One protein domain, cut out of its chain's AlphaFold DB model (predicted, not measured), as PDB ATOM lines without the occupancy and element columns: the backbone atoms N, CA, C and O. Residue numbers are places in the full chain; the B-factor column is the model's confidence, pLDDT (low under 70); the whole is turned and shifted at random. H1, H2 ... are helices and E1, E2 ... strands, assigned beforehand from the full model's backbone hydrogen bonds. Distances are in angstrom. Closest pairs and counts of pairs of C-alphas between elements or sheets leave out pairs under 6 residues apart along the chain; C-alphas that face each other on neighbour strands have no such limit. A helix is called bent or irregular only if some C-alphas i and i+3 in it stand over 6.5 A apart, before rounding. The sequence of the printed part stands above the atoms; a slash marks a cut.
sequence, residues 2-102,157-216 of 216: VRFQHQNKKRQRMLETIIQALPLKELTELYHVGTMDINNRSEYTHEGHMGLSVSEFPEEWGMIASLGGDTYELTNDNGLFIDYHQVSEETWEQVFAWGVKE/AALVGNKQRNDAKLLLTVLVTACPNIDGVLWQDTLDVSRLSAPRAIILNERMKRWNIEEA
ATOM      1  N   VAL A   2      92.569 125.387 152.964       59.62
ATOM      2  CA  VAL A   2      92.494 124.531 151.748       59.62
ATOM      3  C   VAL A   2      93.496 123.357 151.727       59.62
ATOM      4  O   VAL A   2      93.139 122.249 151.336       59.62
ATOM      5  N   ARG A   3      94.739 123.547 152.203       60.75
ATOM      6  CA  ARG A   3      95.762 122.472 152.236       60.75
ATOM      7  C   ARG A   3      95.401 121.304 153.169       60.75
ATOM      8  O   ARG A   3      95.627 120.157 152.802       60.75
ATOM      9  N   PHE A   4      94.786 121.595 154.317       58.47
ATOM     10  CA  PHE A   4      94.321 120.580 155.274       58.47
ATOM     11  C   PHE A   4      93.176 119.734 154.699       58.47
ATOM     12  O   PHE A   4      93.191 118.511 154.793       58.47
ATOM     13  N   GLN A   5      92.215 120.372 154.020       62.56
ATOM     14  CA  GLN A   5      91.101 119.664 153.379       62.56
ATOM     15  C   GLN A   5      91.568 118.756 152.228       62.56
ATOM     16  O   GLN A   5      91.030 117.665 152.045       62.56
ATOM     17  N   HIS A   6      92.599 119.164 151.478       61.84
ATOM     18  CA  HIS A   6      93.167 118.360 150.388       61.84
ATOM     19  C   HIS A   6      93.947 117.135 150.883       61.84
ATOM     20  O   HIS A   6      93.842 116.058 150.297       61.84
ATOM     21  N   GLN A   7      94.706 117.272 151.976       66.31
ATOM     22  CA  GLN A   7      95.430 116.150 152.583       66.31
ATOM     23  C   GLN A   7      94.481 115.095 153.164       66.31
ATOM     24  O   GLN A   7      94.696 113.905 152.932       66.31
ATOM     25  N   ASN A   8      93.387 115.518 153.806       73.12
ATOM     26  CA  ASN A   8      92.370 114.599 154.324       73.12
ATOM     27  C   ASN A   8      91.679 113.802 153.210       73.12
ATOM     28  O   ASN A   8      91.549 112.589 153.330       73.12
ATOM     29  N   LYS A   9      91.324 114.438 152.084       75.88
ATOM     30  CA  LYS A   9      90.736 113.724 150.933       75.88
ATOM     31  C   LYS A   9      91.680 112.682 150.332       75.88
ATOM     32  O   LYS A   9      91.246 111.589 149.986       75.88
ATOM     33  N   LYS A  10      92.977 112.993 150.216       78.19
ATOM     34  CA  LYS A  10      93.976 112.031 149.716       78.19
ATOM     35  C   LYS A  10      94.193 110.857 150.669       78.19
ATOM     36  O   LYS A  10      94.430 109.748 150.208       78.19
ATOM     37  N   ARG A  11      94.165 111.109 151.981       81.56
ATOM     38  CA  ARG A  11      94.274 110.068 153.012       81.56
ATOM     39  C   ARG A  11      93.075 109.124 152.963       81.56
ATOM     40  O   ARG A  11      93.271 107.920 152.881       81.56
ATOM     41  N   GLN A  12      91.872 109.687 152.912       83.56
ATOM     42  CA  GLN A  12      90.630 108.927 152.825       83.56
ATOM     43  C   GLN A  12      90.593 108.035 151.579       83.56
ATOM     44  O   GLN A  12      90.350 106.841 151.685       83.56
ATOM     45  N   ARG A  13      90.939 108.590 150.410       87.31
ATOM     46  CA  ARG A  13      90.956 107.832 149.154       87.31
ATOM     47  C   ARG A  13      91.942 106.660 149.168       87.31
ATOM     48  O   ARG A  13      91.634 105.611 148.627       87.31
ATOM     49  N   MET A  14      93.121 106.842 149.765       88.94
ATOM     50  CA  MET A  14      94.114 105.768 149.909       88.94
ATOM     51  C   MET A  14      93.569 104.623 150.769       88.94
ATOM     52  O   MET A  14      93.663 103.474 150.362       88.94
ATOM     53  N   LEU A  15      92.961 104.944 151.916       90.50
ATOM     54  CA  LEU A  15      92.321 103.945 152.774       90.50
ATOM     55  C   LEU A  15      91.191 103.212 152.045       90.50
ATOM     56  O   LEU A  15      91.144 101.993 152.091       90.50
ATOM     57  N   GLU A  16      90.319 103.929 151.333       91.25
ATOM     58  CA  GLU A  16      89.233 103.319 150.555       91.25
ATOM     59  C   GLU A  16      89.753 102.328 149.509       91.25
ATOM     60  O   GLU A  16      89.197 101.242 149.378       91.25
ATOM     61  N   THR A  17      90.832 102.675 148.798       93.12
ATOM     62  CA  THR A  17      91.464 101.774 147.823       93.12
ATOM     63  C   THR A  17      92.018 100.518 148.487       93.12
ATOM     64  O   THR A  17      91.729  99.425 148.011       93.12
ATOM     65  N   ILE A  18      92.747 100.660 149.600       94.69
ATOM     66  CA  ILE A  18      93.286  99.509 150.338       94.69
ATOM     67  C   ILE A  18      92.139  98.610 150.805       94.69
ATOM     68  O   ILE A  18      92.156  97.415 150.544       94.69
ATOM     69  N   ILE A  19      91.120  99.191 151.448       93.69
ATOM     70  CA  ILE A  19      90.001  98.450 152.041       93.69
ATOM     71  C   ILE A  19      89.225  97.656 150.987       93.69
ATOM     72  O   ILE A  19      88.842  96.521 151.245       93.69
ATOM     73  N   GLN A  20      89.013  98.222 149.796       94.00
ATOM     74  CA  GLN A  20      88.335  97.530 148.693       94.00
ATOM     75  C   GLN A  20      89.122  96.334 148.142       94.00
ATOM     76  O   GLN A  20      88.523  95.465 147.515       94.00
ATOM     77  N   ALA A  21      90.437  96.299 148.356       96.12
ATOM     78  CA  ALA A  21      91.318  95.229 147.905       96.12
ATOM     79  C   ALA A  21      91.604  94.178 148.993       96.12
ATOM     80  O   ALA A  21      92.338  93.224 148.734       96.12
ATOM     81  N   LEU A  22      91.064  94.348 150.208       97.19
ATOM     82  CA  LEU A  22      91.268  93.389 151.290       97.19
ATOM     83  C   LEU A  22      90.475  92.101 151.018       97.19
ATOM     84  O   LEU A  22      89.271  92.173 150.760       97.19
ATOM     85  N   PRO A  23      91.109  90.922 151.116       97.88
ATOM     86  CA  PRO A  23      90.399  89.653 151.127       97.88
ATOM     87  C   PRO A  23      89.654  89.515 152.455       97.88
ATOM     88  O   PRO A  23      90.251  89.634 153.526       97.88
ATOM     89  N   LEU A  24      88.345  89.292 152.390       97.94
ATOM     90  CA  LEU A  24      87.506  89.182 153.577       97.94
ATOM     91  C   LEU A  24      86.958  87.768 153.719       97.94
ATOM     92  O   LEU A  24      86.569  87.139 152.733       97.94
ATOM     93  N   LYS A  25      86.905  87.300 154.962       98.00
ATOM     94  CA  LYS A  25      86.357  86.008 155.351       98.00
ATOM     95  C   LYS A  25      85.325  86.210 156.452       98.00
ATOM     96  O   LYS A  25      85.580  86.916 157.427       98.00
ATOM     97  N   GLU A  26      84.165  85.597 156.270       97.88
ATOM     98  CA  GLU A  26      83.133  85.522 157.302       97.88
ATOM     99  C   GLU A  26      83.462  84.382 158.267       97.88
ATOM    100  O   GLU A  26      83.779  83.275 157.821       97.88
ATOM    101  N   LEU A  27      83.391  84.671 159.565       97.69
ATOM    102  CA  LEU A  27      83.517  83.708 160.660       97.69
ATOM    103  C   LEU A  27      82.427  84.038 161.675       97.69
ATOM    104  O   LEU A  27      82.356  85.177 162.137       97.69
ATOM    105  N   THR A  28      81.578  83.068 161.999       97.62
ATOM    106  CA  THR A  28      80.383  83.307 162.823       97.62
ATOM    107  C   THR A  28      80.463  82.711 164.218       97.62
ATOM    108  O   THR A  28      79.721  83.142 165.094       97.62
ATOM    109  N   GLU A  29      81.352  81.746 164.423       97.75
ATOM    110  CA  GLU A  29      81.572  81.043 165.684       97.75
ATOM    111  C   GLU A  29      83.078  80.851 165.862       97.75
ATOM    112  O   GLU A  29      83.769  80.404 164.945       97.75
ATOM    113  N   LEU A  30      83.596  81.275 167.010       97.75
ATOM    114  CA  LEU A  30      85.010  81.248 167.355       97.75
ATOM    115  C   LEU A  30      85.153  80.981 168.849       97.75
ATOM    116  O   LEU A  30      84.241  81.250 169.620       97.75
ATOM    117  N   TYR A  31      86.322  80.524 169.269       97.06
ATOM    118  CA  TYR A  31      86.575  80.165 170.655       97.06
ATOM    119  C   TYR A  31      87.824  80.863 171.184       97.06
ATOM    120  O   TYR A  31      88.845  80.947 170.500       97.06
ATOM    121  N   HIS A  32      87.753  81.351 172.418       95.31
ATOM    122  CA  HIS A  32      88.901  81.821 173.183       95.31
ATOM    123  C   HIS A  32      89.238  80.800 174.270       95.31
ATOM    124  O   HIS A  32      88.347  80.367 174.991       95.31
ATOM    125  N   VAL A  33      90.516  80.461 174.426       92.81
ATOM    126  CA  VAL A  33      90.995  79.631 175.539       92.81
ATOM    127  C   VAL A  33      91.847  80.498 176.455       92.81
ATOM    128  O   VAL A  33      92.834  81.090 176.010       92.81
ATOM    129  N   GLY A  34      91.480  80.560 177.733       91.00
ATOM    130  CA  GLY A  34      92.178  81.346 178.743       91.00
ATOM    131  C   GLY A  34      91.339  82.498 179.285       91.00
ATOM    132  O   GLY A  34      90.119  82.447 179.345       91.00
ATOM    133  N   THR A  35      92.000  83.540 179.779       89.94
ATOM    134  CA  THR A  35      91.335  84.616 180.521       89.94
ATOM    135  C   THR A  35      90.730  85.693 179.617       89.94
ATOM    136  O   THR A  35      91.408  86.283 178.779       89.94
ATOM    137  N   MET A  36      89.471  86.054 179.885       90.12
ATOM    138  CA  MET A  36      88.807  87.204 179.256       90.12
ATOM    139  C   MET A  36      89.239  88.566 179.841       90.12
ATOM    140  O   MET A  36      88.831  89.613 179.327       90.12
ATOM    141  N   ASP A  37      90.051  88.596 180.907       88.44
ATOM    142  CA  ASP A  37      90.587  89.847 181.456       88.44
ATOM    143  C   ASP A  37      91.751  90.356 180.599       88.44
ATOM    144  O   ASP A  37      92.866  89.834 180.630       88.44
ATOM    145  N   ILE A  38      91.501  91.447 179.873       84.50
ATOM    146  CA  ILE A  38      92.490  92.124 179.027       84.50
ATOM    147  C   ILE A  38      93.773  92.518 179.776       84.50
ATOM    148  O   ILE A  38      94.833  92.613 179.156       84.50
ATOM    149  N   ASN A  39      93.700  92.738 181.092       85.69
ATOM    150  CA  ASN A  39      94.858  93.121 181.900       85.69
ATOM    151  C   ASN A  39      95.798  91.943 182.184       85.69
ATOM    152  O   ASN A  39      96.935  92.166 182.591       85.69
ATOM    153  N   ASN A  40      95.346  90.710 181.955       84.50
ATOM    154  CA  ASN A  40      96.119  89.490 182.170       84.50
ATOM    155  C   ASN A  40      96.749  88.965 180.862       84.50
ATOM    156  O   ASN A  40      97.026  87.778 180.698       84.50
ATOM    157  N   ARG A  41      96.954  89.864 179.892       81.50
ATOM    158  CA  ARG A  41      97.547  89.554 178.591       81.50
ATOM    159  C   ARG A  41      99.071  89.430 178.682       81.50
ATOM    160  O   ARG A  41      99.741  90.284 179.257       81.50
ATOM    161  N   SER A  42      99.615  88.405 178.027       82.81
ATOM    162  CA  SER A  42     101.059  88.227 177.835       82.81
ATOM    163  C   SER A  42     101.679  89.368 177.017       82.81
ATOM    164  O   SER A  42     101.084  89.855 176.057       82.81
ATOM    165  N   GLU A  43     102.924  89.748 177.322       82.00
ATOM    166  CA  GLU A  43     103.698  90.630 176.435       82.00
ATOM    167  C   GLU A  43     104.025  89.963 175.086       82.00
ATOM    168  O   GLU A  43     104.257  90.647 174.088       82.00
ATOM    169  N   TYR A  44     104.017  88.632 175.043       77.62
ATOM    170  CA  TYR A  44     104.279  87.824 173.860       77.62
ATOM    171  C   TYR A  44     102.951  87.387 173.232       77.62
ATOM    172  O   TYR A  44     102.362  86.395 173.653       77.62
ATOM    173  N   THR A  45     102.474  88.147 172.243       82.06
ATOM    174  CA  THR A  45     101.330  87.778 171.394       82.06
ATOM    175  C   THR A  45     101.757  87.823 169.928       82.06
ATOM    176  O   THR A  45     102.521  88.708 169.536       82.06
ATOM    177  N   HIS A  46     101.299  86.872 169.115       82.44
ATOM    178  CA  HIS A  46     101.650  86.826 167.691       82.44
ATOM    179  C   HIS A  46     100.750  87.735 166.848       82.44
ATOM    180  O   HIS A  46     101.146  88.194 165.785       82.44
ATOM    181  N   GLU A  47      99.560  88.052 167.350       83.81
ATOM    182  CA  GLU A  47      98.547  88.859 166.671       83.81
ATOM    183  C   GLU A  47      98.588  90.341 167.096       83.81
ATOM    184  O   GLU A  47      97.817  91.172 166.610       83.81
ATOM    185  N   GLY A  48      99.484  90.695 168.023       85.19
ATOM    186  CA  GLY A  48      99.568  92.016 168.645       85.19
ATOM    187  C   GLY A  48      98.605  92.218 169.825       85.19
ATOM    188  O   GLY A  48      97.864  91.324 170.246       85.19
ATOM    189  N   HIS A  49      98.651  93.406 170.432       90.62
ATOM    190  CA  HIS A  49      97.952  93.715 171.695       90.62
ATOM    191  C   HIS A  49      96.534  94.287 171.520       90.62
ATOM    192  O   HIS A  49      95.841  94.564 172.498       90.62
ATOM    193  N   MET A  50      96.066  94.446 170.281       92.75
ATOM    194  CA  MET A  50      94.854  95.219 169.977       92.75
ATOM    195  C   MET A  50      93.529  94.453 170.140       92.75
ATOM    196  O   MET A  50      92.460  95.056 169.998       92.75
ATOM    197  N   GLY A  51      93.559  93.149 170.420       93.75
ATOM    198  CA  GLY A  51      92.358  92.311 170.363       93.75
ATOM    199  C   GLY A  51      92.519  90.897 170.906       93.75
ATOM    200  O   GLY A  51      93.639  90.423 171.075       93.75
ATOM    201  N   LEU A  52      91.414  90.232 171.222       94.50
ATOM    202  CA  LEU A  52      91.351  88.877 171.772       94.50
ATOM    203  C   LEU A  52      91.749  87.834 170.718       94.50
ATOM    204  O   LEU A  52      91.227  87.872 169.607       94.50
ATOM    205  N   SER A  53      92.659  86.926 171.075       94.31
ATOM    206  CA  SER A  53      93.023  85.785 170.225       94.31
ATOM    207  C   SER A  53      91.931  84.721 170.303       94.31
ATOM    208  O   SER A  53      91.490  84.380 171.401       94.31
ATOM    209  N   VAL A  54      91.484  84.231 169.153       95.25
ATOM    210  CA  VAL A  54      90.397  83.258 169.022       95.25
ATOM    211  C   VAL A  54      90.700  82.251 167.911       95.25
ATOM    212  O   VAL A  54      91.500  82.528 167.018       95.25
ATOM    213  N   SER A  55      90.062  81.085 167.934       95.62
ATOM    214  CA  SER A  55      90.237  80.030 166.931       95.62
ATOM    215  C   SER A  55      88.937  79.253 166.708       95.62
ATOM    216  O   SER A  55      88.116  79.158 167.612       95.62
ATOM    217  N   GLU A  56      88.761  78.672 165.521       95.06
ATOM    218  CA  GLU A  56      87.732  77.646 165.257       95.06
ATOM    219  C   GLU A  56      88.117  76.275 165.867       95.06
ATOM    220  O   GLU A  56      87.296  75.366 165.909       95.06
ATOM    221  N   PHE A  57      89.363  76.128 166.340       94.19
ATOM    222  CA  PHE A  57      89.972  74.888 166.837       94.19
ATOM    223  C   PHE A  57      90.514  75.089 168.267       94.19
ATOM    224  O   PHE A  57      91.732  75.156 168.461       94.19
ATOM    225  N   PRO A  58      89.646  75.269 169.285       92.81
ATOM    226  CA  PRO A  58      90.076  75.625 170.640       92.81
ATOM    227  C   PRO A  58      90.975  74.578 171.296       92.81
ATOM    228  O   PRO A  58      91.916  74.952 171.993       92.81
ATOM    229  N   GLU A  59      90.721  73.287 171.077       91.56
ATOM    230  CA  GLU A  59      91.521  72.217 171.681       91.56
ATOM    231  C   GLU A  59      92.941  72.212 171.109       91.56
ATOM    232  O   GLU A  59      93.920  72.302 171.853       91.56
ATOM    233  N   GLU A  60      93.065  72.185 169.783       93.69
ATOM    234  CA  GLU A  60      94.348  72.197 169.089       93.69
ATOM    235  C   GLU A  60      95.115  73.488 169.355       93.69
ATOM    236  O   GLU A  60      96.316  73.449 169.629       93.69
ATOM    237  N   TRP A  61      94.431  74.634 169.330       88.88
ATOM    238  CA  TRP A  61      95.054  75.910 169.653       88.88
ATOM    239  C   TRP A  61      95.512  75.967 171.110       88.88
ATOM    240  O   TRP A  61      96.632  76.400 171.381       88.88
ATOM    241  N   GLY A  62      94.698  75.470 172.045       87.12
ATOM    242  CA  GLY A  62      95.059  75.357 173.455       87.12
ATOM    243  C   GLY A  62      96.292  74.478 173.670       87.12
ATOM    244  O   GLY A  62      97.182  74.852 174.433       87.12
ATOM    245  N   MET A  63      96.404  73.364 172.939       88.00
ATOM    246  CA  MET A  63      97.594  72.509 172.953       88.00
ATOM    247  C   MET A  63      98.828  73.238 172.410       88.00
ATOM    248  O   MET A  63      99.873  73.238 173.060       88.00
ATOM    249  N   ILE A  64      98.710  73.875 171.242       85.69
ATOM    250  CA  ILE A  64      99.820  74.558 170.563       85.69
ATOM    251  C   ILE A  64     100.345  75.719 171.407       85.69
ATOM    252  O   ILE A  64     101.541  75.812 171.677       85.69
ATOM    253  N   ALA A  65      99.450  76.594 171.854       81.94
ATOM    254  CA  ALA A  65      99.808  77.760 172.647       81.94
ATOM    255  C   ALA A  65     100.043  77.419 174.133       81.94
ATOM    256  O   ALA A  65     100.317  78.318 174.929       81.94
ATOM    257  N   SER A  66      99.964  76.131 174.506       83.75
ATOM    258  CA  SER A  66     100.105  75.636 175.883       83.75
ATOM    259  C   SER A  66      99.226  76.411 176.872       83.75
ATOM    260  O   SER A  66      99.650  76.771 177.975       83.75
ATOM    261  N   LEU A  67      97.999  76.709 176.447       80.88
ATOM    262  CA  LEU A  67      97.032  77.482 177.211       80.88
ATOM    263  C   LEU A  67      96.286  76.569 178.183       80.88
ATOM    264  O   LEU A  67      95.974  75.417 177.888       80.88
ATOM    265  N   GLY A  68      95.980  77.118 179.352       74.38
ATOM    266  CA  GLY A  68      95.060  76.527 180.312       74.38
ATOM    267  C   GLY A  68      94.041  77.566 180.767       74.38
ATOM    268  O   GLY A  68      94.249  78.767 180.591       74.38
ATOM    269  N   GLY A  69      92.961  77.098 181.381       83.69
ATOM    270  CA  GLY A  69      91.853  77.935 181.830       83.69
ATOM    271  C   GLY A  69      90.555  77.567 181.132       83.69
ATOM    272  O   GLY A  69      90.456  76.498 180.527       83.69
ATOM    273  N   ASP A  70      89.580  78.458 181.254       92.44
ATOM    274  CA  ASP A  70      88.242  78.258 180.714       92.44
ATOM    275  C   ASP A  70      88.232  78.498 179.198       92.44
ATOM    276  O   ASP A  70      89.039  79.270 178.660       92.44
ATOM    277  N   THR A  71      87.313  77.826 178.514       95.25
ATOM    278  CA  THR A  71      87.035  78.059 177.098       95.25
ATOM    279  C   THR A  71      85.783  78.912 176.995       95.25
ATOM    280  O   THR A  71      84.792  78.664 177.676       95.25
ATOM    281  N   TYR A  72      85.821  79.916 176.132       96.75
ATOM    282  CA  TYR A  72      84.686  80.776 175.841       96.75
ATOM    283  C   TYR A  72      84.318  80.634 174.374       96.75
ATOM    284  O   TYR A  72      85.184  80.758 173.509       96.75
ATOM    285  N   GLU A  73      83.042  80.413 174.104       97.69
ATOM    286  CA  GLU A  73      82.452  80.460 172.775       97.69
ATOM    287  C   GLU A  73      82.035  81.901 172.453       97.69
ATOM    288  O   GLU A  73      81.467  82.615 173.285       97.69
ATOM    289  N   LEU A  74      82.338  82.342 171.236       98.25
ATOM    290  CA  LEU A  74      82.032  83.664 170.718       98.25
ATOM    291  C   LEU A  74      81.247  83.534 169.417       98.25
ATOM    292  O   LEU A  74      81.771  83.027 168.426       98.25
ATOM    293  N   THR A  75      80.031  84.080 169.380       98.19
ATOM    294  CA  THR A  75      79.158  84.020 168.197       98.19
ATOM    295  C   THR A  75      78.758  85.402 167.672       98.19
ATOM    296  O   THR A  75      78.470  86.330 168.434       98.19
ATOM    297  N   ASN A  76      78.760  85.556 166.343       97.75
ATOM    298  CA  ASN A  76      78.306  86.746 165.614       97.75
ATOM    299  C   ASN A  76      78.000  86.395 164.147       97.75
ATOM    300  O   ASN A  76      78.915  86.221 163.349       97.75
ATOM    301  N   ASP A  77      76.723  86.414 163.755       96.94
ATOM    302  CA  ASP A  77      76.273  86.097 162.384       96.94
ATOM    303  C   ASP A  77      76.900  86.968 161.278       96.94
ATOM    304  O   ASP A  77      76.815  86.630 160.101       96.94
ATOM    305  N   ASN A  78      77.495  88.113 161.632       96.94
ATOM    306  CA  ASN A  78      78.111  89.051 160.691       96.94
ATOM    307  C   ASN A  78      79.612  89.252 160.965       96.94
ATOM    308  O   ASN A  78      80.153  90.304 160.613       96.94
ATOM    309  N   GLY A  79      80.267  88.304 161.643       97.88
ATOM    310  CA  GLY A  79      81.694  88.384 161.939       97.88
ATOM    311  C   GLY A  79      82.527  88.412 160.658       97.88
ATOM    312  O   GLY A  79      82.404  87.528 159.811       97.88
ATOM    313  N   LEU A  80      83.370  89.437 160.502       98.19
ATOM    314  CA  LEU A  80      84.117  89.673 159.260       98.19
ATOM    315  C   LEU A  80      85.591  89.979 159.530       98.19
ATOM    316  O   LEU A  80      85.924  90.901 160.278       98.19
ATOM    317  N   PHE A  81      86.485  89.246 158.872       98.56
ATOM    318  CA  PHE A  81      87.926  89.294 159.119       98.56
ATOM    319  C   PHE A  81      88.704  89.481 157.821       98.56
ATOM    320  O   PHE A  81      88.282  89.015 156.766       98.56
ATOM    321  N   ILE A  82      89.859  90.144 157.899       98.31
ATOM    322  CA  ILE A  82      90.833  90.130 156.801       98.31
ATOM    323  C   ILE A  82      91.536  88.775 156.808       98.31
ATOM    324  O   ILE A  82      92.135  88.424 157.822       98.31
ATOM    325  N   ASP A  83      91.523  88.054 155.690       98.25
ATOM    326  CA  ASP A  83      92.349  86.855 155.526       98.25
ATOM    327  C   ASP A  83      93.792  87.268 155.210       98.25
ATOM    328  O   ASP A  83      94.116  87.673 154.091       98.25
ATOM    329  N   TYR A  84      94.660  87.195 156.218       97.94
ATOM    330  CA  TYR A  84      96.051  87.634 156.150       97.94
ATOM    331  C   TYR A  84      96.827  86.970 155.002       97.94
ATOM    332  O   TYR A  84      97.607  87.641 154.319       97.94
ATOM    333  N   HIS A  85      96.610  85.673 154.764       96.75
ATOM    334  CA  HIS A  85      97.385  84.900 153.786       96.75
ATOM    335  C   HIS A  85      96.947  85.154 152.348       96.75
ATOM    336  O   HIS A  85      97.703  84.889 151.417       96.75
ATOM    337  N   GLN A  86      95.744  85.696 152.160       97.94
ATOM    338  CA  GLN A  86      95.205  86.043 150.847       97.94
ATOM    339  C   GLN A  86      95.504  87.496 150.446       97.94
ATOM    340  O   GLN A  86      95.117  87.928 149.357       97.94
ATOM    341  N   VAL A  87      96.153  88.289 151.312       98.06
ATOM    342  CA  VAL A  87      96.494  89.682 150.993       98.06
ATOM    343  C   VAL A  87      97.569  89.689 149.911       98.06
ATOM    344  O   VAL A  87      98.672  89.178 150.108       98.06
ATOM    345  N   SER A  88      97.256  90.291 148.763       97.81
ATOM    346  CA  SER A  88      98.189  90.374 147.640       97.81
ATOM    347  C   SER A  88      99.417  91.225 147.972       97.81
ATOM    348  O   SER A  88      99.370  92.122 148.815       97.81
ATOM    349  N   GLU A  89     100.517  90.982 147.259       97.06
ATOM    350  CA  GLU A  89     101.742  91.782 147.374       97.06
ATOM    351  C   GLU A  89     101.477  93.273 147.105       97.06
ATOM    352  O   GLU A  89     101.895  94.121 147.889       97.06
ATOM    353  N   GLU A  90     100.683  93.597 146.077       97.06
ATOM    354  CA  GLU A  90     100.282  94.979 145.771       97.06
ATOM    355  C   GLU A  90      99.517  95.629 146.937       97.06
ATOM    356  O   GLU A  90      99.762  96.786 147.288       97.06
ATOM    357  N   THR A  91      98.601  94.895 147.579       97.62
ATOM    358  CA  THR A  91      97.884  95.409 148.752       97.62
ATOM    359  C   THR A  91      98.844  95.606 149.923       97.62
ATOM    360  O   THR A  91      98.777  96.642 150.586       97.62
ATOM    361  N   TRP A  92      99.785  94.686 150.153       97.69
ATOM    362  CA  TRP A  92     100.826  94.852 151.169       97.69
ATOM    363  C   TRP A  92     101.690  96.092 150.935       97.69
ATOM    364  O   TRP A  92     101.906  96.861 151.874       97.69
ATOM    365  N   GLU A  93     102.130  96.351 149.702       96.94
ATOM    366  CA  GLU A  93     102.867  97.573 149.359       96.94
ATOM    367  C   GLU A  93     102.071  98.833 149.725       96.94
ATOM    368  O   GLU A  93     102.615  99.778 150.311       96.94
ATOM    369  N   GLN A  94     100.762  98.843 149.447       97.06
ATOM    370  CA  GLN A  94      99.888  99.956 149.813       97.06
ATOM    371  C   GLN A  94      99.716 100.086 151.335       97.06
ATOM    372  O   GLN A  94      99.749 101.208 151.852       97.06
ATOM    373  N   VAL A  95      99.578  98.970 152.059       97.94
ATOM    374  CA  VAL A  95      99.505  98.940 153.530       97.94
ATOM    375  C   VAL A  95     100.795  99.482 154.146       97.94
ATOM    376  O   VAL A  95     100.731 100.336 155.030       97.94
ATOM    377  N   PHE A  96     101.970  99.081 153.655       98.06
ATOM    378  CA  PHE A  96     103.246  99.611 154.141       98.06
ATOM    379  C   PHE A  96     103.419 101.093 153.805       98.06
ATOM    380  O   PHE A  96     103.807 101.879 154.673       98.06
ATOM    381  N   ALA A  97     103.080 101.514 152.584       96.75
ATOM    382  CA  ALA A  97     103.125 102.924 152.198       96.75
ATOM    383  C   ALA A  97     102.206 103.786 153.079       96.75
ATOM    384  O   ALA A  97     102.584 104.886 153.503       96.75
ATOM    385  N   TRP A  98     101.014 103.278 153.396       97.44
ATOM    386  CA  TRP A  98     100.110 103.885 154.365       97.44
ATOM    387  C   TRP A  98     100.727 103.920 155.770       97.44
ATOM    388  O   TRP A  98     100.774 104.991 156.378       97.44
ATOM    389  N   GLY A  99     101.277 102.805 156.254       97.88
ATOM    390  CA  GLY A  99     101.911 102.696 157.568       97.88
ATOM    391  C   GLY A  99     103.067 103.681 157.763       97.88
ATOM    392  O   GLY A  99     103.159 104.325 158.811       97.88
ATOM    393  N   VAL A 100     103.902 103.870 156.736       98.19
ATOM    394  CA  VAL A 100     104.974 104.880 156.723       98.19
ATOM    395  C   VAL A 100     104.401 106.290 156.791       98.19
ATOM    396  O   VAL A 100     104.832 107.109 157.602       98.19
ATOM    397  N   LYS A 101     103.401 106.589 155.959       96.44
ATOM    398  CA  LYS A 101     102.780 107.915 155.896       96.44
ATOM    399  C   LYS A 101     102.076 108.301 157.200       96.44
ATOM    400  O   LYS A 101     102.094 109.471 157.576       96.44
ATOM    401  N   GLU A 102     101.466 107.338 157.881       96.12
ATOM    402  CA  GLU A 102     100.831 107.527 159.187       96.12
ATOM    403  C   GLU A 102     101.835 107.504 160.352       96.12
ATOM    404  O   GLU A 102     101.452 107.756 161.498       96.12
ATOM    405  N   ALA A 157     104.409 100.517 168.340       96.06
ATOM    406  CA  ALA A 157     104.656  99.689 169.520       96.06
ATOM    407  C   ALA A 157     103.600  99.894 170.621       96.06
ATOM    408  O   ALA A 157     103.187  98.933 171.260       96.06
ATOM    409  N   ALA A 158     103.099 101.122 170.798       94.94
ATOM    410  CA  ALA A 158     102.008 101.420 171.728       94.94
ATOM    411  C   ALA A 158     100.669 100.742 171.368       94.94
ATOM    412  O   ALA A 158      99.790 100.655 172.220       94.94
ATOM    413  N   LEU A 159     100.500 100.296 170.119       94.44
ATOM    414  CA  LEU A 159      99.308  99.588 169.650       94.44
ATOM    415  C   LEU A 159      99.517  98.074 169.653       94.44
ATOM    416  O   LEU A 159      98.660  97.338 170.133       94.44
ATOM    417  N   VAL A 160     100.643  97.606 169.108       93.94
ATOM    418  CA  VAL A 160     100.867  96.171 168.874       93.94
ATOM    419  C   VAL A 160     101.645  95.473 169.988       93.94
ATOM    420  O   VAL A 160     101.630  94.250 170.031       93.94
ATOM    421  N   GLY A 161     102.268  96.227 170.896       93.25
ATOM    422  CA  GLY A 161     103.165  95.716 171.930       93.25
ATOM    423  C   GLY A 161     104.640  95.965 171.595       93.25
ATOM    424  O   GLY A 161     105.058  95.961 170.435       93.25
ATOM    425  N   ASN A 162     105.466  96.188 172.624       92.31
ATOM    426  CA  ASN A 162     106.896  96.475 172.441       92.31
ATOM    427  C   ASN A 162     107.680  95.288 171.868       92.31
ATOM    428  O   ASN A 162     108.618  95.499 171.099       92.31
ATOM    429  N   LYS A 163     107.306  94.052 172.220       91.88
ATOM    430  CA  LYS A 163     107.971  92.837 171.725       91.88
ATOM    431  C   LYS A 163     107.695  92.601 170.236       91.88
ATOM    432  O   LYS A 163     108.545  92.078 169.530       91.88
ATOM    433  N   GLN A 164     106.558  93.086 169.748       93.00
ATOM    434  CA  GLN A 164     106.072  92.949 168.377       93.00
ATOM    435  C   GLN A 164     106.371  94.192 167.537       93.00
ATOM    436  O   GLN A 164     105.972  94.275 166.379       93.00
ATOM    437  N   ARG A 165     107.089  95.180 168.090       94.25
ATOM    438  CA  ARG A 165     107.293  96.486 167.448       94.25
ATOM    439  C   ARG A 165     107.868  96.398 166.035       94.25
ATOM    440  O   ARG A 165     107.658  97.312 165.255       94.25
ATOM    441  N   ASN A 166     108.627  95.355 165.717       94.88
ATOM    442  CA  ASN A 166     109.266  95.196 164.411       94.88
ATOM    443  C   ASN A 166     108.537  94.207 163.494       94.88
ATOM    444  O   ASN A 166     108.978  94.009 162.366       94.88
ATOM    445  N   ASP A 167     107.404  93.650 163.927       94.62
ATOM    446  CA  ASP A 167     106.509  92.925 163.033       94.62
ATOM    447  C   ASP A 167     105.607  93.920 162.295       94.62
ATOM    448  O   ASP A 167     104.480  94.234 162.689       94.62
ATOM    449  N   ALA A 168     106.133  94.464 161.199       96.56
ATOM    450  CA  ALA A 168     105.418  95.443 160.394       96.56
ATOM    451  C   ALA A 168     104.128  94.886 159.768       96.56
ATOM    452  O   ALA A 168     103.268  95.672 159.367       96.56
ATOM    453  N   LYS A 169     103.953  93.561 159.681       96.31
ATOM    454  CA  LYS A 169     102.738  92.975 159.104       96.31
ATOM    455  C   LYS A 169     101.532  93.104 160.034       96.31
ATOM    456  O   LYS A 169     100.397  93.149 159.556       96.31
ATOM    457  N   LEU A 170     101.757  93.348 161.328       96.62
ATOM    458  CA  LEU A 170     100.707  93.778 162.258       96.62
ATOM    459  C   LEU A 170     100.113  95.156 161.910       96.62
ATOM    460  O   LEU A 170      99.140  95.584 162.523       96.62
ATOM    461  N   LEU A 171     100.600  95.846 160.872       97.69
ATOM    462  CA  LEU A 171      99.872  96.974 160.287       97.69
ATOM    463  C   LEU A 171      98.444  96.619 159.867       97.69
ATOM    464  O   LEU A 171      97.607  97.517 159.882       97.69
ATOM    465  N   LEU A 172      98.135  95.361 159.529       97.06
ATOM    466  CA  LEU A 172      96.753  94.970 159.247       97.06
ATOM    467  C   LEU A 172      95.848  95.127 160.472       97.06
ATOM    468  O   LEU A 172      94.754  95.664 160.335       97.06
ATOM    469  N   THR A 173      96.296  94.754 161.673       96.50
ATOM    470  CA  THR A 173      95.468  94.908 162.885       96.50
ATOM    471  C   THR A 173      95.239  96.384 163.216       96.50
ATOM    472  O   THR A 173      94.129  96.776 163.578       96.50
ATOM    473  N   VAL A 174      96.242  97.235 162.967       96.94
ATOM    474  CA  VAL A 174      96.104  98.699 163.055       96.94
ATOM    475  C   VAL A 174      95.177  99.245 161.964       96.94
ATOM    476  O   VAL A 174      94.373 100.134 162.226       96.94
ATOM    477  N   LEU A 175      95.255  98.732 160.736       96.31
ATOM    478  CA  LEU A 175      94.393  99.153 159.631       96.31
ATOM    479  C   LEU A 175      92.920  98.852 159.927       96.31
ATOM    480  O   LEU A 175      92.067  99.694 159.642       96.31
ATOM    481  N   VAL A 176      92.617  97.708 160.551       95.81
ATOM    482  CA  VAL A 176      91.238  97.314 160.887       95.81
ATOM    483  C   VAL A 176      90.553  98.327 161.813       95.81
ATOM    484  O   VAL A 176      89.337  98.499 161.725       95.81
ATOM    485  N   THR A 177      91.284  99.114 162.616       94.06
ATOM    486  CA  THR A 177      90.650 100.186 163.413       94.06
ATOM    487  C   THR A 177      89.987 101.259 162.542       94.06
ATOM    488  O   THR A 177      89.082 101.957 162.994       94.06
ATOM    489  N   ALA A 178      90.427 101.412 161.287       92.19
ATOM    490  CA  ALA A 178      89.815 102.304 160.302       92.19
ATOM    491  C   ALA A 178      88.657 101.648 159.519       92.19
ATOM    492  O   ALA A 178      87.980 102.331 158.750       92.19
ATOM    493  N   CYS A 179      88.405 100.352 159.730       93.44
ATOM    494  CA  CYS A 179      87.395  99.553 159.045       93.44
ATOM    495  C   CYS A 179      86.254  99.217 160.019       93.44
ATOM    496  O   CYS A 179      86.320  98.217 160.733       93.44
ATOM    497  N   PRO A 180      85.176 100.019 160.086       90.75
ATOM    498  CA  PRO A 180      84.142  99.820 161.097       90.75
ATOM    499  C   PRO A 180      83.409  98.484 160.953       90.75
ATOM    500  O   PRO A 180      82.924  97.981 161.955       90.75
ATOM    501  N   ASN A 181      83.337  97.890 159.762       93.56
ATOM    502  CA  ASN A 181      82.599  96.643 159.526       93.56
ATOM    503  C   ASN A 181      83.484  95.389 159.568       93.56
ATOM    504  O   ASN A 181      82.997  94.315 159.258       93.56
ATOM    505  N   ILE A 182      84.766  95.532 159.908       97.38
ATOM    506  CA  ILE A 182      85.701  94.416 160.048       97.38
ATOM    507  C   ILE A 182      86.031  94.282 161.538       97.38
ATOM    508  O   ILE A 182      86.273  95.284 162.225       97.38
ATOM    509  N   ASP A 183      85.999  93.053 162.038       98.06
ATOM    510  CA  ASP A 183      86.189  92.735 163.450       98.06
ATOM    511  C   ASP A 183      87.651  92.425 163.784       98.06
ATOM    512  O   ASP A 183      88.100  92.742 164.888       98.06
ATOM    513  N   GLY A 184      88.424  91.921 162.816       97.88
ATOM    514  CA  GLY A 184      89.866  91.765 162.963       97.88
ATOM    515  C   GLY A 184      90.568  91.064 161.804       97.88
ATOM    516  O   GLY A 184      90.241  91.291 160.638       97.88
ATOM    517  N   VAL A 185      91.584  90.266 162.129       98.25
ATOM    518  CA  VAL A 185      92.468  89.598 161.159       98.25
ATOM    519  C   VAL A 185      92.485  88.101 161.439       98.25
ATOM    520  O   VAL A 185      92.554  87.697 162.595       98.25
ATOM    521  N   LEU A 186      92.419  87.307 160.377       98.00
ATOM    522  CA  LEU A 186      92.463  85.854 160.377       98.00
ATOM    523  C   LEU A 186      93.781  85.389 159.756       98.00
ATOM    524  O   LEU A 186      94.097  85.732 158.618       98.00
ATOM    525  N   TRP A 187      94.513  84.560 160.489       96.75
ATOM    526  CA  TRP A 187      95.599  83.730 159.986       96.75
ATOM    527  C   TRP A 187      95.038  82.331 159.750       96.75
ATOM    528  O   TRP A 187      95.000  81.501 160.658       96.75
ATOM    529  N   GLN A 188      94.566  82.081 158.527       95.88
ATOM    530  CA  GLN A 188      94.043  80.779 158.105       95.88
ATOM    531  C   GLN A 188      95.193  79.788 157.848       95.88
ATOM    532  O   GLN A 188      95.399  79.322 156.727       95.88
ATOM    533  N   ASP A 189      95.991  79.514 158.878       94.38
ATOM    534  CA  ASP A 189      97.070  78.532 158.804       94.38
ATOM    535  C   ASP A 189      96.520  77.120 158.572       94.38
ATOM    536  O   ASP A 189      95.362  76.815 158.853       94.38
ATOM    537  N   THR A 190      97.354  76.228 158.041       94.25
ATOM    538  CA  THR A 190      96.960  74.820 157.902       94.25
ATOM    539  C   THR A 190      96.993  74.158 159.275       94.25
ATOM    540  O   THR A 190      97.989  74.288 159.981       94.25
ATOM    541  N   LEU A 191      95.935  73.439 159.657       94.81
ATOM    542  CA  LEU A 191      95.918  72.705 160.922       94.81
ATOM    543  C   LEU A 191      96.950  71.567 160.899       94.81
ATOM    544  O   LEU A 191      96.808  70.605 160.145       94.81
ATOM    545  N   ASP A 192      97.972  71.691 161.740       93.19
ATOM    546  CA  ASP A 192      99.010  70.698 161.998       93.19
ATOM    547  C   ASP A 192      99.597  70.937 163.399       93.19
ATOM    548  O   ASP A 192     100.543  71.705 163.592       93.19
ATOM    549  N   VAL A 193      99.018  70.265 164.397       90.88
ATOM    550  CA  VAL A 193      99.416  70.391 165.810       90.88
ATOM    551  C   VAL A 193     100.873  69.994 166.031       90.88
ATOM    552  O   VAL A 193     101.559  70.612 166.841       90.88
ATOM    553  N   SER A 194     101.376  69.009 165.278       87.56
ATOM    554  CA  SER A 194     102.771  68.561 165.390       87.56
ATOM    555  C   SER A 194     103.773  69.625 164.942       87.56
ATOM    556  O   SER A 194     104.925  69.600 165.364       87.56
ATOM    557  N   ARG A 195     103.313  70.579 164.126       86.94
ATOM    558  CA  ARG A 195     104.081  71.725 163.630       86.94
ATOM    559  C   ARG A 195     103.659  73.054 164.243       86.94
ATOM    560  O   ARG A 195     103.956  74.101 163.677       86.94
ATOM    561  N   LEU A 196     102.960  73.013 165.379       88.75
ATOM    562  CA  LEU A 196     102.503  74.204 166.096       88.75
ATOM    563  C   LEU A 196     101.651  75.145 165.223       88.75
ATOM    564  O   LEU A 196     101.734  76.366 165.340       88.75
ATOM    565  N   SER A 197     100.828  74.575 164.337       90.81
ATOM    566  CA  SER A 197     100.059  75.323 163.342       90.81
ATOM    567  C   SER A 197      98.560  75.056 163.470       90.81
ATOM    568  O   SER A 197      98.114  73.910 163.451       90.81
ATOM    569  N   ALA A 198      97.766  76.119 163.572       93.38
ATOM    570  CA  ALA A 198      96.307  76.069 163.528       93.38
ATOM    571  C   ALA A 198      95.738  77.421 163.065       93.38
ATOM    572  O   ALA A 198      96.343  78.462 163.358       93.38
ATOM    573  N   PRO A 199      94.573  77.432 162.384       94.81
ATOM    574  CA  PRO A 199      93.839  78.660 162.120       94.81
ATOM    575  C   PRO A 199      93.588  79.448 163.403       94.81
ATOM    576  O   PRO A 199      93.132  78.899 164.409       94.81
ATOM    577  N   ARG A 200      93.845  80.751 163.360       94.62
ATOM    578  CA  ARG A 200      93.553  81.661 164.470       94.62
ATOM    579  C   ARG A 200      93.229  83.045 163.954       94.62
ATOM    580  O   ARG A 200      93.710  83.464 162.904       94.62
ATOM    581  N   ALA A 201      92.445  83.776 164.715       96.75
ATOM    582  CA  ALA A 201      92.098  85.148 164.425       96.75
ATOM    583  C   ALA A 201      92.288  86.021 165.660       96.75
ATOM    584  O   ALA A 201      92.423  85.553 166.789       96.75
ATOM    585  N   ILE A 202      92.278  87.324 165.425       96.44
ATOM    586  CA  ILE A 202      92.173  88.326 166.472       96.44
ATOM    587  C   ILE A 202      90.867  89.085 166.290       96.44
ATOM    588  O   ILE A 202      90.599  89.559 165.191       96.44
ATOM    589  N   ILE A 203      90.074  89.246 167.348       97.50
ATOM    590  CA  ILE A 203      88.941  90.182 167.387       97.50
ATOM    591  C   ILE A 203      89.402  91.435 168.123       97.50
ATOM    592  O   ILE A 203      89.795  91.358 169.284       97.50
ATOM    593  N   LEU A 204      89.350  92.610 167.492       96.69
ATOM    594  CA  LEU A 204      89.747  93.853 168.158       96.69
ATOM    595  C   LEU A 204      88.928  94.095 169.436       96.69
ATOM    596  O   LEU A 204      87.709  93.925 169.451       96.69
ATOM    597  N   ASN A 205      89.575  94.601 170.489       94.56
ATOM    598  CA  ASN A 205      88.931  94.816 171.792       94.56
ATOM    599  C   ASN A 205      87.671  95.698 171.682       94.56
ATOM    600  O   ASN A 205      86.642  95.435 172.299       94.56
ATOM    601  N   GLU A 206      87.708  96.725 170.828       94.25
ATOM    602  CA  GLU A 206      86.572  97.624 170.576       94.25
ATOM    603  C   GLU A 206      85.413  96.988 169.776       94.25
ATOM    604  O   GLU A 206      84.338  97.590 169.647       94.25
ATOM    605  N   ARG A 207      85.632  95.793 169.219       96.00
ATOM    606  CA  ARG A 207      84.675  95.001 168.431       96.00
ATOM    607  C   ARG A 207      84.040  93.874 169.240       96.00
ATOM    608  O   ARG A 207      82.946  93.456 168.882       96.00
ATOM    609  N   MET A 208      84.626  93.495 170.378       94.56
ATOM    610  CA  MET A 208      84.116  92.443 171.274       94.56
ATOM    611  C   MET A 208      82.631  92.589 171.622       94.56
ATOM    612  O   MET A 208      81.908  91.608 171.652       94.56
ATOM    613  N   LYS A 209      82.132  93.821 171.786       95.12
ATOM    614  CA  LYS A 209      80.709  94.106 172.065       95.12
ATOM    615  C   LYS A 209      79.713  93.648 170.984       95.12
ATOM    616  O   LYS A 209      78.513  93.828 171.167       95.12
ATOM    617  N   ARG A 210      80.194  93.202 169.821       96.31
ATOM    618  CA  ARG A 210      79.381  92.656 168.721       96.31
ATOM    619  C   ARG A 210      79.195  91.149 168.818       96.31
ATOM    620  O   ARG A 210      78.353  90.618 168.107       96.31
ATOM    621  N   TRP A 211      79.996  90.500 169.650       97.88
ATOM    622  CA  TRP A 211      80.013  89.060 169.821       97.88
ATOM    623  C   TRP A 211      79.236  88.711 171.084       97.88
ATOM    624  O   TRP A 211      79.407  89.362 172.120       97.88
ATOM    625  N   ASN A 212      78.360  87.715 170.985       97.81
ATOM    626  CA  ASN A 212      77.843  87.037 172.164       97.81
ATOM    627  C   ASN A 212      78.956  86.151 172.720       97.81
ATOM    628  O   ASN A 212      79.701  85.575 171.934       97.81
ATOM    629  N   ILE A 213      79.104  86.096 174.042       97.31
ATOM    630  CA  ILE A 213      80.206  85.383 174.694       97.31
ATOM    631  C   ILE A 213      79.616  84.517 175.795       97.31
ATOM    632  O   ILE A 213      78.969  85.039 176.706       97.31
ATOM    633  N   GLU A 214      79.871  83.218 175.716       96.62
ATOM    634  CA  GLU A 214      79.414  82.220 176.679       96.62
ATOM    635  C   GLU A 214      80.600  81.351 177.107       96.62
ATOM    636  O   GLU A 214      81.538  81.145 176.344       96.62
ATOM    637  N   GLU A 215      80.609  80.906 178.361       94.00
ATOM    638  CA  GLU A 215      81.585  79.917 178.833       94.00
ATOM    639  C   GLU A 215      81.139  78.537 178.328       94.00
ATOM    640  O   GLU A 215      79.965  78.190 178.495       94.00
ATOM    641  N   ALA A 216      82.047  77.811 177.670       85.44
ATOM    642  CA  ALA A 216      81.782  76.557 176.956       85.44
ATOM    643  C   ALA A 216      81.958  75.308 177.836       85.44
ATOM    644  O   ALA A 216      82.897  75.284 178.665       85.44
TER     645      ALA A 216
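Overview. This is residues 2 to 102 and 157 to 216 of the 216 residues of an uncharacterized protein of Crocinitomicaceae bacterium (UniProt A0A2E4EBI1). Two small sheets, one of five strands and one of three, stand partly face to face with their strands crossed, as a loose sandwich; H5 packs on the larger sheet along E6, and H3 packs on H5. H1 reaches away from this body as a long arm, its residues 14 to 18 against H3 and its residues 2 to 10 sticking out free. The printed part has 161 residues, with named elements in the order H1 E1 E2 E3 H2 E4 E5 H3 H4 H5 E6 E7 H6 E8. The larger sheet, in the order E1 E5 E6 E7 E3, is mixed, the smaller, E2 E4 E8, is antiparallel throughout, and the class is mixed, helices and strands. The whole is compact, with a radius of gyration of the C-alphas of 16.4 A, yet elongated with its arm, spanning 55 by 30 by 29 A.

Arrangement. H1, residues 2 to 20, touches H3, residues 89 to 101, with its residues 14 to 18 alone; the closest C-alphas, of Ile 18 and Thr 91, are 6.4 A apart, and the lines stand at a shallow tilt of 30 degrees, opposite ways. E1, residues 24 to 26, is an edge strand of the strongly twisted larger sheet and antiparallel to E5, residues 80 to 83, with N 25 and O 81 at 2.8 A. E5 is parallel to E6, residues 184 to 187, with N 186 and O 82 at 2.8 A. E6 and E7, residues 200 to 204, form a hairpin, with N 187 and O 200 at 2.8 A. E7 is antiparallel to the other edge strand, E3, residues 51 to 54, with N 52 and O 203 at 2.8 A. In the smaller sheet E4, residues 71 to 75, is antiparallel to E2, residues 29 to 33, with N 74 and O 30 at 2.7 A, and to E8, residues 212 to 215, with N 73 and O 214 at 2.8 A. The two sheets form a sandwich, two sheets face to face, with their best planes 38 degrees apart and their strands at 71 degrees; the closest C-alphas of E2 and E3, of His 32 and Val 54, are 4.6 A apart. H2, residues 58 to 64, is on the smaller sheet at a height of 6.7 A, over none of its strands, but only just, as 2 of its C-alphas fall on E2. H5, residues 168 to 176, is on the larger sheet at a height of 9.7 A, over E6 and along it at 19 degrees on the local plane. H3 touches H5 with residues 95 to 99 alone, about perpendicular at 83 degrees, the closest C-alphas being those of Gly 99 and Leu 171, 6.7 A. H4, residues 157 to 160, and H5 only just touch, with 3 pairs of C-alphas within 8 A, the closest being Val 160 and Leu 170 at 7.0 A. H6, residues 205 to 210, only grazes the larger sheet. Every O i to N i+4 pair is within hydrogen-bond range in H1, H2 and H3, against 3 of 5 in H5 and 0 of 2 in H6, where 2 of 3 O i to N i+3 pairs are; H4 is too short for such a pair.

Along the chain. H1 begins at C-alpha 2 (92.494, 124.531, 151.748) and is 27.5 A long. E2 is 13.7 A long and E4 13.3 A. H3 is 18.3 A long and starts at C-alpha 89 (101.742, 91.782, 147.374). H5 is 14.3 A long and E7 13.3 A. H6 is irregular, but only just: C-alphas 206 and 209 are 7.0 A apart. E8 ends at C-alpha 215 (81.585, 79.917, 178.833).

Size, cuts and confidence. The two C-alphas farthest apart, of Val 2 and Ser 194, are 58.5 A apart. Residues 103 to 156 are not printed, and C-alphas 102 and 157 are 13.5 A apart across the cut. The links E2 to E3 and E6 to E7 are long. Mean pLDDT of the printed part is 91.9, and residues 2 to 7 are under 70.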